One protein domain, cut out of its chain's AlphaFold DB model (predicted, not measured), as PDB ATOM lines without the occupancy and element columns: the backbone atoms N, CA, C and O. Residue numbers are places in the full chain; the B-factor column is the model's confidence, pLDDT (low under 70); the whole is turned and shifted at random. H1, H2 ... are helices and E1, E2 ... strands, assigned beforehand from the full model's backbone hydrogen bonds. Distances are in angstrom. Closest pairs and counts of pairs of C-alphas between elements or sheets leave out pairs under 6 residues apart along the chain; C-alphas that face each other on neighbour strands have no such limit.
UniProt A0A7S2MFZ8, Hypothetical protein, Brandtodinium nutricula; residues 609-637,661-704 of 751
ATOM      1  N   HIS A 609      -4.272  -5.259  58.075       95.75
ATOM      2  CA  HIS A 609      -3.232  -5.959  57.329       95.75
ATOM      3  C   HIS A 609      -3.834  -6.582  56.067       95.75
ATOM      4  O   HIS A 609      -4.913  -7.184  56.119       95.75
ATOM      5  N   TYR A 610      -3.125  -6.450  54.951       94.38
ATOM      6  CA  TYR A 610      -3.526  -6.909  53.627       94.38
ATOM      7  C   TYR A 610      -2.342  -7.567  52.920       94.38
ATOM      8  O   TYR A 610      -1.214  -7.085  53.002       94.38
ATOM      9  N   VAL A 611      -2.596  -8.658  52.198       91.19
ATOM     10  CA  VAL A 611      -1.590  -9.319  51.358       91.19
ATOM     11  C   VAL A 611      -1.866  -8.894  49.922       91.19
ATOM     12  O   VAL A 611      -2.894  -9.253  49.363       91.19
ATOM     13  N   VAL A 612      -0.963  -8.115  49.326       89.25
ATOM     14  CA  VAL A 612      -1.137  -7.516  47.985       89.25
ATOM     15  C   VAL A 612      -0.108  -8.044  46.991       89.25
ATOM     16  O   VAL A 612       0.388  -7.330  46.126       89.25
ATOM     17  N   THR A 613       0.271  -9.307  47.152       85.19
ATOM     18  CA  THR A 613       1.293  -9.931  46.311       85.19
ATOM     19  C   THR A 613       0.758 -10.138  44.897       85.19
ATOM     20  O   THR A 613      -0.216 -10.866  44.709       85.19
ATOM     21  N   ASP A 614       1.416  -9.538  43.902       80.12
ATOM     22  CA  ASP A 614       1.103  -9.800  42.502       80.12
ATOM     23  C   ASP A 614       1.747 -11.121  42.048       80.12
ATOM     24  O   ASP A 614       2.955 -11.241  41.807       80.12
ATOM     25  N   ASN A 615       0.905 -12.140  41.897       74.38
ATOM     26  CA  ASN A 615       1.320 -13.444  41.389       74.38
ATOM     27  C   ASN A 615       1.856 -13.373  39.944       74.38
ATOM     28  O   ASN A 615       2.648 -14.228  39.548       74.38
ATOM     29  N   ALA A 616       1.458 -12.377  39.145       69.56
ATOM     30  CA  ALA A 616       1.933 -12.199  37.775       69.56
ATOM     31  C   ALA A 616       3.348 -11.599  37.721       69.56
ATOM     32  O   ALA A 616       4.178 -12.097  36.952       69.56
ATOM     33  N   GLU A 617       3.662 -10.605  38.561       68.44
ATOM     34  CA  GLU A 617       5.044 -10.130  38.764       68.44
ATOM     35  C   GLU A 617       5.963 -11.278  39.203       68.44
ATOM     36  O   GLU A 617       7.060 -11.444  38.659       68.44
ATOM     37  N   THR A 618       5.474 -12.120  40.117       64.94
ATOM     38  CA  THR A 618       6.187 -13.295  40.648       64.94
ATOM     39  C   THR A 618       6.508 -14.331  39.560       64.94
ATOM     40  O   THR A 618       7.505 -15.041  39.648       64.94
ATOM     41  N   CYS A 619       5.687 -14.406  38.505       62.84
ATOM     42  CA  CYS A 619       5.828 -15.377  37.414       62.84
ATOM     43  C   CYS A 619       6.711 -14.876  36.250       62.84
ATOM     44  O   CYS A 619       7.280 -15.685  35.518       62.84
ATOM     45  N   ARG A 620       6.816 -13.551  36.042       60.81
ATOM     46  CA  ARG A 620       7.612 -12.943  34.949       60.81
ATOM     47  C   ARG A 620       9.062 -12.664  35.318       60.81
ATOM     48  O   ARG A 620       9.916 -12.585  34.437       60.81
ATOM     49  N   SER A 621       9.335 -12.471  36.597       55.94
ATOM     50  CA  SER A 621      10.682 -12.244  37.090       55.94
ATOM     51  C   SER A 621      11.395 -13.600  37.228       55.94
ATOM     52  O   SER A 621      10.818 -14.567  37.706       55.94
ATOM     53  N   MET A 622      12.625 -13.689  36.703       52.09
ATOM     54  CA  MET A 622      13.529 -14.856  36.589       52.09
ATOM     55  C   MET A 622      13.515 -15.877  37.765       52.09
ATOM     56  O   MET A 622      13.001 -15.575  38.836       52.09
ATOM     57  N   PRO A 623      14.144 -17.071  37.651       57.56
ATOM     58  CA  PRO A 623      14.046 -18.160  38.648       57.56
ATOM     59  C   PRO A 623      14.429 -17.827  40.108       57.56
ATOM     60  O   PRO A 623      14.177 -18.641  40.990       57.56
ATOM     61  N   CYS A 624      14.998 -16.651  40.389       52.25
ATOM     62  CA  CYS A 624      15.299 -16.159  41.740       52.25
ATOM     63  C   CYS A 624      14.120 -15.435  42.426       52.25
ATOM     64  O   CYS A 624      14.212 -15.091  43.602       52.25
ATOM     65  N   THR A 625      13.019 -15.190  41.714       57.25
ATOM     66  CA  THR A 625      11.885 -14.363  42.167       57.25
ATOM     67  C   THR A 625      10.580 -15.073  42.584       57.25
ATOM     68  O   THR A 625       9.668 -14.354  42.995       57.25
ATOM     69  N   PRO A 626      10.431 -16.421  42.612       62.34
ATOM     70  CA  PRO A 626       9.166 -17.068  42.996       62.34
ATOM     71  C   PRO A 626       8.795 -16.916  44.489       62.34
ATOM     72  O   PRO A 626       7.897 -17.593  44.982       62.34
ATOM     73  N   CYS A 627       9.484 -16.041  45.225       74.56
ATOM     74  CA  CYS A 627       9.243 -15.741  46.635       74.56
ATOM     75  C   CYS A 627       8.959 -14.252  46.888       74.56
ATOM     76  O   CYS A 627       9.102 -13.811  48.029       74.56
ATOM     77  N   LEU A 628       8.607 -13.469  45.856       83.88
ATOM     78  CA  LEU A 628       8.161 -12.094  46.071       83.88
ATOM     79  C   LEU A 628       6.854 -12.114  46.873       83.88
ATOM     80  O   LEU A 628       5.888 -12.760  46.481       83.88
ATOM     81  N   SER A 629       6.823 -11.413  47.999       88.62
ATOM     82  CA  SER A 629       5.599 -11.149  48.749       88.62
ATOM     83  C   SER A 629       5.545  -9.680  49.126       88.62
ATOM     84  O   SER A 629       6.538  -9.110  49.580       88.62
ATOM     85  N   ARG A 630       4.379  -9.074  48.912       90.69
ATOM     86  CA  ARG A 630       4.064  -7.702  49.307       90.69
ATOM     87  C   ARG A 630       2.931  -7.734  50.321       90.69
ATOM     88  O   ARG A 630       1.853  -8.260  50.033       90.69
ATOM     89  N   ASN A 631       3.177  -7.165  51.494       93.56
ATOM     90  CA  ASN A 631       2.184  -6.993  52.547       93.56
ATOM     91  C   ASN A 631       2.006  -5.504  52.827       93.56
ATOM     92  O   ASN A 631       2.987  -4.775  52.952       93.56
ATOM     93  N   LEU A 632       0.757  -5.072  52.962       94.81
ATOM     94  CA  LEU A 632       0.407  -3.731  53.408       94.81
ATOM     95  C   LEU A 632      -0.146  -3.801  54.822       94.81
ATOM     96  O   LEU A 632      -1.053  -4.579  55.114       94.81
ATOM     97  N   THR A 633       0.375  -2.948  55.688       96.12
ATOM     98  CA  THR A 633      -0.157  -2.702  57.022       96.12
ATOM     99  C   THR A 633      -0.560  -1.240  57.115       96.12
ATOM    100  O   THR A 633       0.261  -0.353  56.898       96.12
ATOM    101  N   PHE A 634      -1.820  -0.966  57.435       95.50
ATOM    102  CA  PHE A 634      -2.283   0.389  57.723       95.50
ATOM    103  C   PHE A 634      -2.228   0.611  59.226       95.50
ATOM    104  O   PHE A 634      -3.160   0.279  59.965       95.50
ATOM    105  N   ASP A 635      -1.115   1.181  59.675       92.69
ATOM    106  CA  ASP A 635      -0.941   1.596  61.059       92.69
ATOM    107  C   ASP A 635      -1.731   2.882  61.341       92.69
ATOM    108  O   ASP A 635      -2.277   3.541  60.451       92.69
ATOM    109  N   LYS A 636      -1.792   3.284  62.612       88.94
ATOM    110  CA  LYS A 636      -2.522   4.488  63.049       88.94
ATOM    111  C   LYS A 636      -2.058   5.789  62.381       88.94
ATOM    112  O   LYS A 636      -2.807   6.761  62.366       88.94
ATOM    113  N   ARG A 637      -0.814   5.851  61.889       84.88
ATOM    114  CA  ARG A 637      -0.170   7.094  61.409       84.88
ATOM    115  C   ARG A 637       0.370   7.019  59.986       84.88
ATOM    116  O   ARG A 637       0.532   8.053  59.347       84.88
ATOM    117  N   GLY A 661      -3.653  11.678  46.267       79.75
ATOM    118  CA  GLY A 661      -5.032  11.218  46.174       79.75
ATOM    119  C   GLY A 661      -5.062   9.818  45.566       79.75
ATOM    120  O   GLY A 661      -4.651   9.619  44.428       79.75
ATOM    121  N   ILE A 662      -5.567   8.858  46.335       88.12
ATOM    122  CA  ILE A 662      -5.824   7.512  45.835       88.12
ATOM    123  C   ILE A 662      -7.196   7.450  45.168       88.12
ATOM    124  O   ILE A 662      -8.168   8.063  45.631       88.12
ATOM    125  N   ASP A 663      -7.286   6.656  44.114       88.56
ATOM    126  CA  ASP A 663      -8.528   6.259  43.468       88.56
ATOM    127  C   ASP A 663      -8.443   4.765  43.120       88.56
ATOM    128  O   ASP A 663      -7.362   4.180  43.103       88.56
ATOM    129  N   VAL A 664      -9.603   4.136  42.919       88.94
ATOM    130  CA  VAL A 664      -9.664   2.763  42.402       88.94
ATOM    131  C   VAL A 664      -9.676   2.838  40.886       88.94
ATOM    132  O   VAL A 664     -10.660   3.308  40.297       88.94
ATOM    133  N   ASP A 665      -8.606   2.342  40.288       87.56
ATOM    134  CA  ASP A 665      -8.441   2.252  38.850       87.56
ATOM    135  C   ASP A 665      -8.907   0.888  38.351       87.56
ATOM    136  O   ASP A 665      -8.887  -0.118  39.065       87.56
ATOM    137  N   GLN A 666      -9.405   0.879  37.120       86.06
ATOM    138  CA  GLN A 666      -9.736  -0.336  36.394       86.06
ATOM    139  C   GLN A 666      -8.805  -0.405  35.188       86.06
ATOM    140  O   GLN A 666      -9.019   0.338  34.236       86.06
ATOM    141  N   ASP A 667      -7.808  -1.282  35.239       78.06
ATOM    142  CA  ASP A 667      -6.750  -1.393  34.222       78.06
ATOM    143  C   ASP A 667      -7.107  -2.363  33.090       78.06
ATOM    144  O   ASP A 667      -6.722  -2.193  31.934       78.06
ATOM    145  N   CYS A 668      -7.892  -3.390  33.412       73.88
ATOM    146  CA  CYS A 668      -8.387  -4.375  32.461       73.88
ATOM    147  C   CYS A 668      -9.840  -4.726  32.809       73.88
ATOM    148  O   CYS A 668     -10.249  -4.567  33.956       73.88
ATOM    149  N   PHE A 669     -10.622  -5.262  31.861       72.19
ATOM    150  CA  PHE A 669     -12.057  -5.584  32.012       72.19
ATOM    151  C   PHE A 669     -12.453  -6.194  33.379       72.19
ATOM    152  O   PHE A 669     -13.540  -5.914  33.883       72.19
ATOM    153  N   CYS A 670     -11.565  -6.967  34.014       77.00
ATOM    154  CA  CYS A 670     -11.720  -7.450  35.386       77.00
ATOM    155  C   CYS A 670     -10.743  -6.851  36.429       77.00
ATOM    156  O   CYS A 670     -11.085  -6.865  37.610       77.00
ATOM    157  N   CYS A 671      -9.570  -6.335  36.049       83.38
ATOM    158  CA  CYS A 671      -8.490  -5.897  36.947       83.38
ATOM    159  C   CYS A 671      -8.805  -4.562  37.617       83.38
ATOM    160  O   CYS A 671      -9.172  -3.610  36.935       83.38
ATOM    161  N   HIS A 672      -8.660  -4.507  38.941       86.56
ATOM    162  CA  HIS A 672      -8.774  -3.275  39.718       86.56
ATOM    163  C   HIS A 672      -7.498  -3.077  40.534       86.56
ATOM    164  O   HIS A 672      -6.963  -4.052  41.066       86.56
ATOM    165  N   GLU A 673      -7.068  -1.833  40.670       88.62
ATOM    166  CA  GLU A 673      -5.881  -1.433  41.426       88.62
ATOM    167  C   GLU A 673      -6.122  -0.115  42.168       88.62
ATOM    168  O   GLU A 673      -7.141   0.549  41.956       88.62
ATOM    169  N   ILE A 674      -5.222   0.241  43.084       88.31
ATOM    170  CA  ILE A 674      -5.256   1.520  43.810       88.31
ATOM    171  C   ILE A 674      -3.952   2.255  43.532       88.31
ATOM    172  O   ILE A 674      -3.047   2.209  44.368       88.31
ATOM    173  N   GLY A 675      -3.849   2.904  42.368       82.31
ATOM    174  CA  GLY A 675      -2.619   3.572  41.925       82.31
ATOM    175  C   GLY A 675      -1.374   2.730  42.223       82.31
ATOM    176  O   GLY A 675      -1.412   1.513  42.093       82.31
ATOM    177  N   ASP A 676      -0.316   3.351  42.742       77.12
ATOM    178  CA  ASP A 676       0.936   2.661  43.103       77.12
ATOM    179  C   ASP A 676       0.886   1.895  44.443       77.12
ATOM    180  O   ASP A 676       1.896   1.359  44.895       77.12
ATOM    181  N   VAL A 677      -0.269   1.851  45.121       85.19
ATOM    182  CA  VAL A 677      -0.386   1.262  46.464       85.19
ATOM    183  C   VAL A 677      -0.637  -0.241  46.409       85.19
ATOM    184  O   VAL A 677      -0.034  -0.996  47.171       85.19
ATOM    185  N   ALA A 678      -1.571  -0.691  45.569       84.31
ATOM    186  CA  ALA A 678      -2.011  -2.083  45.583       84.31
ATOM    187  C   ALA A 678      -2.432  -2.599  44.202       84.31
ATOM    188  O   ALA A 678      -3.443  -2.163  43.647       84.31
ATOM    189  N   HIS A 679      -1.727  -3.645  43.758       83.00
ATOM    190  CA  HIS A 679      -2.004  -4.431  42.554       83.00
ATOM    191  C   HIS A 679      -2.144  -5.915  42.924       83.00
ATOM    192  O   HIS A 679      -1.157  -6.647  42.899       83.00
ATOM    193  N   PRO A 680      -3.340  -6.419  43.275       69.75
ATOM    194  CA  PRO A 680      -3.503  -7.813  43.715       69.75
ATOM    195  C   PRO A 680      -3.390  -8.868  42.589       69.75
ATOM    196  O   PRO A 680      -3.789 -10.017  42.773       69.75
ATOM    197  N   GLY A 681      -2.850  -8.504  41.422       69.25
ATOM    198  CA  GLY A 681      -2.533  -9.417  40.324       69.25
ATOM    199  C   GLY A 681      -3.714  -9.977  39.522       69.25
ATOM    200  O   GLY A 681      -4.867  -9.547  39.626       69.25
ATOM    201  N   TRP A 682      -3.406 -10.961  38.666       61.16
ATOM    202  CA  TRP A 682      -4.373 -11.632  37.785       61.16
ATOM    203  C   TRP A 682      -5.356 -12.493  38.595       61.16
ATOM    204  O   TRP A 682      -4.949 -13.435  39.271       61.16
ATOM    205  N   GLY A 683      -6.660 -12.206  38.492       61.62
ATOM    206  CA  GLY A 683      -7.721 -12.933  39.213       61.62
ATOM    207  C   GLY A 683      -8.682 -12.042  40.010       61.62
ATOM    208  O   GLY A 683      -9.748 -12.504  40.404       61.62
ATOM    209  N   CYS A 684      -8.356 -10.755  40.157       63.12
ATOM    210  CA  CYS A 684      -9.293  -9.652  40.385       63.12
ATOM    211  C   CYS A 684     -10.288  -9.824  41.541       63.12
ATOM    212  O   CYS A 684     -11.505  -9.897  41.337       63.12
ATOM    213  N   ASN A 685      -9.801  -9.768  42.778       82.31
ATOM    214  CA  ASN A 685     -10.677  -9.609  43.932       82.31
ATOM    215  C   ASN A 685     -11.121  -8.140  44.068       82.31
ATOM    216  O   ASN A 685     -10.644  -7.399  44.926       82.31
ATOM    217  N   ARG A 686     -12.056  -7.697  43.212       87.38
ATOM    218  CA  ARG A 686     -12.637  -6.337  43.267       87.38
ATOM    219  C   ARG A 686     -13.123  -5.978  44.676       87.38
ATOM    220  O   ARG A 686     -13.050  -4.818  45.070       87.38
ATOM    221  N   ALA A 687     -13.632  -6.961  45.418       90.12
ATOM    222  CA  ALA A 687     -14.083  -6.761  46.788       90.12
ATOM    223  C   ALA A 687     -12.919  -6.445  47.740       90.12
ATOM    224  O   ALA A 687     -13.076  -5.600  48.614       90.12
ATOM    225  N   GLU A 688     -11.756  -7.064  47.556       90.81
ATOM    226  CA  GLU A 688     -10.553  -6.788  48.347       90.81
ATOM    227  C   GLU A 688      -9.914  -5.451  47.994       90.81
ATOM    228  O   GLU A 688      -9.650  -4.679  48.907       90.81
ATOM    229  N   VAL A 689      -9.779  -5.110  46.709       91.69
ATOM    230  CA  VAL A 689      -9.333  -3.765  46.292       91.69
ATOM    231  C   VAL A 689     -10.253  -2.703  46.885       91.69
ATOM    232  O   VAL A 689      -9.802  -1.747  47.507       91.69
ATOM    233  N   LYS A 690     -11.569  -2.902  46.767       92.31
ATOM    234  CA  LYS A 690     -12.540  -1.989  47.362       92.31
ATOM    235  C   LYS A 690     -12.398  -1.923  48.886       92.31
ATOM    236  O   LYS A 690     -12.456  -0.832  49.431       92.31
ATOM    237  N   ARG A 691     -12.169  -3.048  49.569       93.88
ATOM    238  CA  ARG A 691     -11.946  -3.080  51.022       93.88
ATOM    239  C   ARG A 691     -10.679  -2.316  51.423       93.88
ATOM    240  O   ARG A 691     -10.731  -1.563  52.387       93.88
ATOM    241  N   ILE A 692      -9.575  -2.488  50.692       94.50
ATOM    242  CA  ILE A 692      -8.328  -1.739  50.907       94.50
ATOM    243  C   ILE A 692      -8.590  -0.239  50.717       94.50
ATOM    244  O   ILE A 692      -8.201   0.560  51.563       94.50
ATOM    245  N   PHE A 693      -9.298   0.149  49.652       93.94
ATOM    246  CA  PHE A 693      -9.652   1.544  49.387       93.94
ATOM    247  C   PHE A 693     -10.577   2.138  50.458       93.94
ATOM    248  O   PHE A 693     -10.309   3.230  50.949       93.94
ATOM    249  N   ASP A 694     -11.636   1.426  50.847       93.88
ATOM    250  CA  ASP A 694     -12.612   1.876  51.848       93.88
ATOM    251  C   ASP A 694     -11.961   2.060  53.239       93.88
ATOM    252  O   ASP A 694     -12.459   2.840  54.050       93.88
ATOM    253  N   ASP A 695     -10.831   1.395  53.508       94.12
ATOM    254  CA  ASP A 695     -10.020   1.571  54.721       94.12
ATOM    255  C   ASP A 695      -8.970   2.690  54.567       94.12
ATOM    256  O   ASP A 695      -8.841   3.559  55.433       94.12
ATOM    257  N   LEU A 696      -8.246   2.728  53.443       93.06
ATOM    258  CA  LEU A 696      -7.166   3.693  53.206       93.06
ATOM    259  C   LEU A 696      -7.677   5.110  52.910       93.06
ATOM    260  O   LEU A 696      -7.099   6.097  53.373       93.06
ATOM    261  N   HIS A 697      -8.768   5.243  52.156       91.19
ATOM    262  CA  HIS A 697      -9.268   6.536  51.689       91.19
ATOM    263  C   HIS A 697      -9.704   7.459  52.839       91.19
ATOM    264  O   HIS A 697      -9.259   8.613  52.873       91.19
ATOM    265  N   PRO A 698     -10.483   6.994  53.838       89.19
ATOM    266  CA  PRO A 698     -10.802   7.814  55.002       89.19
ATOM    267  C   PRO A 698      -9.563   8.213  55.809       89.19
ATOM    268  O   PRO A 698      -9.546   9.314  56.356       89.19
ATOM    269  N   ARG A 699      -8.522   7.367  55.868       90.69
ATOM    270  CA  ARG A 699      -7.262   7.684  56.561       90.69
ATOM    271  C   ARG A 699      -6.512   8.804  55.859       90.69
ATOM    272  O   ARG A 699      -6.098   9.741  56.523       90.69
ATOM    273  N   ILE A 700      -6.413   8.782  54.532       87.81
ATOM    274  CA  ILE A 700      -5.788   9.874  53.765       87.81
ATOM    275  C   ILE A 700      -6.554  11.188  53.956       87.81
ATOM    276  O   ILE A 700      -5.947  12.235  54.174       87.81
ATOM    277  N   ILE A 701      -7.889  11.147  53.960       84.69
ATOM    278  CA  ILE A 701      -8.706  12.347  54.198       84.69
ATOM    279  C   ILE A 701      -8.524  12.880  55.628       84.69
ATOM    280  O   ILE A 701      -8.392  14.089  55.808       84.69
ATOM    281  N   LYS A 702      -8.524  11.997  56.636       83.94
ATOM    282  CA  LYS A 702      -8.556  12.359  58.068       83.94
ATOM    283  C   LYS A 702      -7.172  12.509  58.718       83.94
ATOM    284  O   LYS A 702      -7.059  13.130  59.773       83.94
ATOM    285  N   LEU A 703      -6.124  11.950  58.120       84.00
ATOM    286  CA  LEU A 703      -4.755  11.935  58.653       84.00
ATOM    287  C   LEU A 703      -3.730  12.541  57.685       84.00
ATOM    288  O   LEU A 703      -2.609  12.813  58.110       84.00
ATOM    289  N   GLY A 704      -4.089  12.741  56.415       84.62
ATOM    290  CA  GLY A 704      -3.196  13.303  55.406       84.62
ATOM    291  C   GLY A 704      -3.246  14.828  55.294       84.62
ATOM    292  O   GLY A 704      -3.776  15.532  56.154       84.62
TER     293      GLY A 704
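This is residues 609 to 637 and 661 to 704 of the 751 residues of the protein "Hypothetical protein" of Brandtodinium nutricula (UniProt A0A7S2MFZ8). A short two-strand ribbon, E1 and E2, has the longer helix H2 running close by it, while a long looping stretch, residues 661 to 685, passes in part through the middle. The small helix H1 and the turn after it make one end of the long axis, and the last part of H2 makes the other. The printed part has 73 residues, with two named strands and two named helices in the order E1, H1, E2, H2; the sheet E1 - E2 is antiparallel, and the class is mixed, though under half of the residues are in named elements. It is only just compact, close to loose, with a radius of gyration of the C-alphas of 13.2 A and spans of 43 by 29 by 18 A.

Look first at E1, residues 609 to 611, and its antiparallel neighbour E2, residues 629 to 634, at 158 degrees; N 610 and O 632 are within hydrogen-bond range at 2.8 A. H2, residues 686 to 703, comes nearest to E1 at the C-alphas of Tyr 610 and Ile 692, 7.6 A apart. Its closest C-alphas to E2 are Leu 696 and Phe 634, 7.4 A. H1, residues 615 to 620, is apart from H2. Every O i to N i+4 pair is within hydrogen-bond range in H1, and 12 of 14 in H2. Residues 665 to 666 pair antiparallel with 672 to 673.

Find C-alpha 609 at (-3.232, -5.959, 57.329), where E1 begins, 7.0 A long. H1 spans 9.0 A and E2 16.6 A. H2 runs 25.2 A to C-alpha 703 at (-4.755, 11.935, 58.653).

The C-alphas of Pro 623 and Lys 702 are the two farthest apart, 42.7 A. Residues 638 to 660 are not printed, and C-alphas 637 and 661 are 16.5 A apart across that cut. The link from E1 to H1 is tight, and that from H1 to E2 is short. Look for pLDDT under 70 at residues 616 to 626 and 680 to 684.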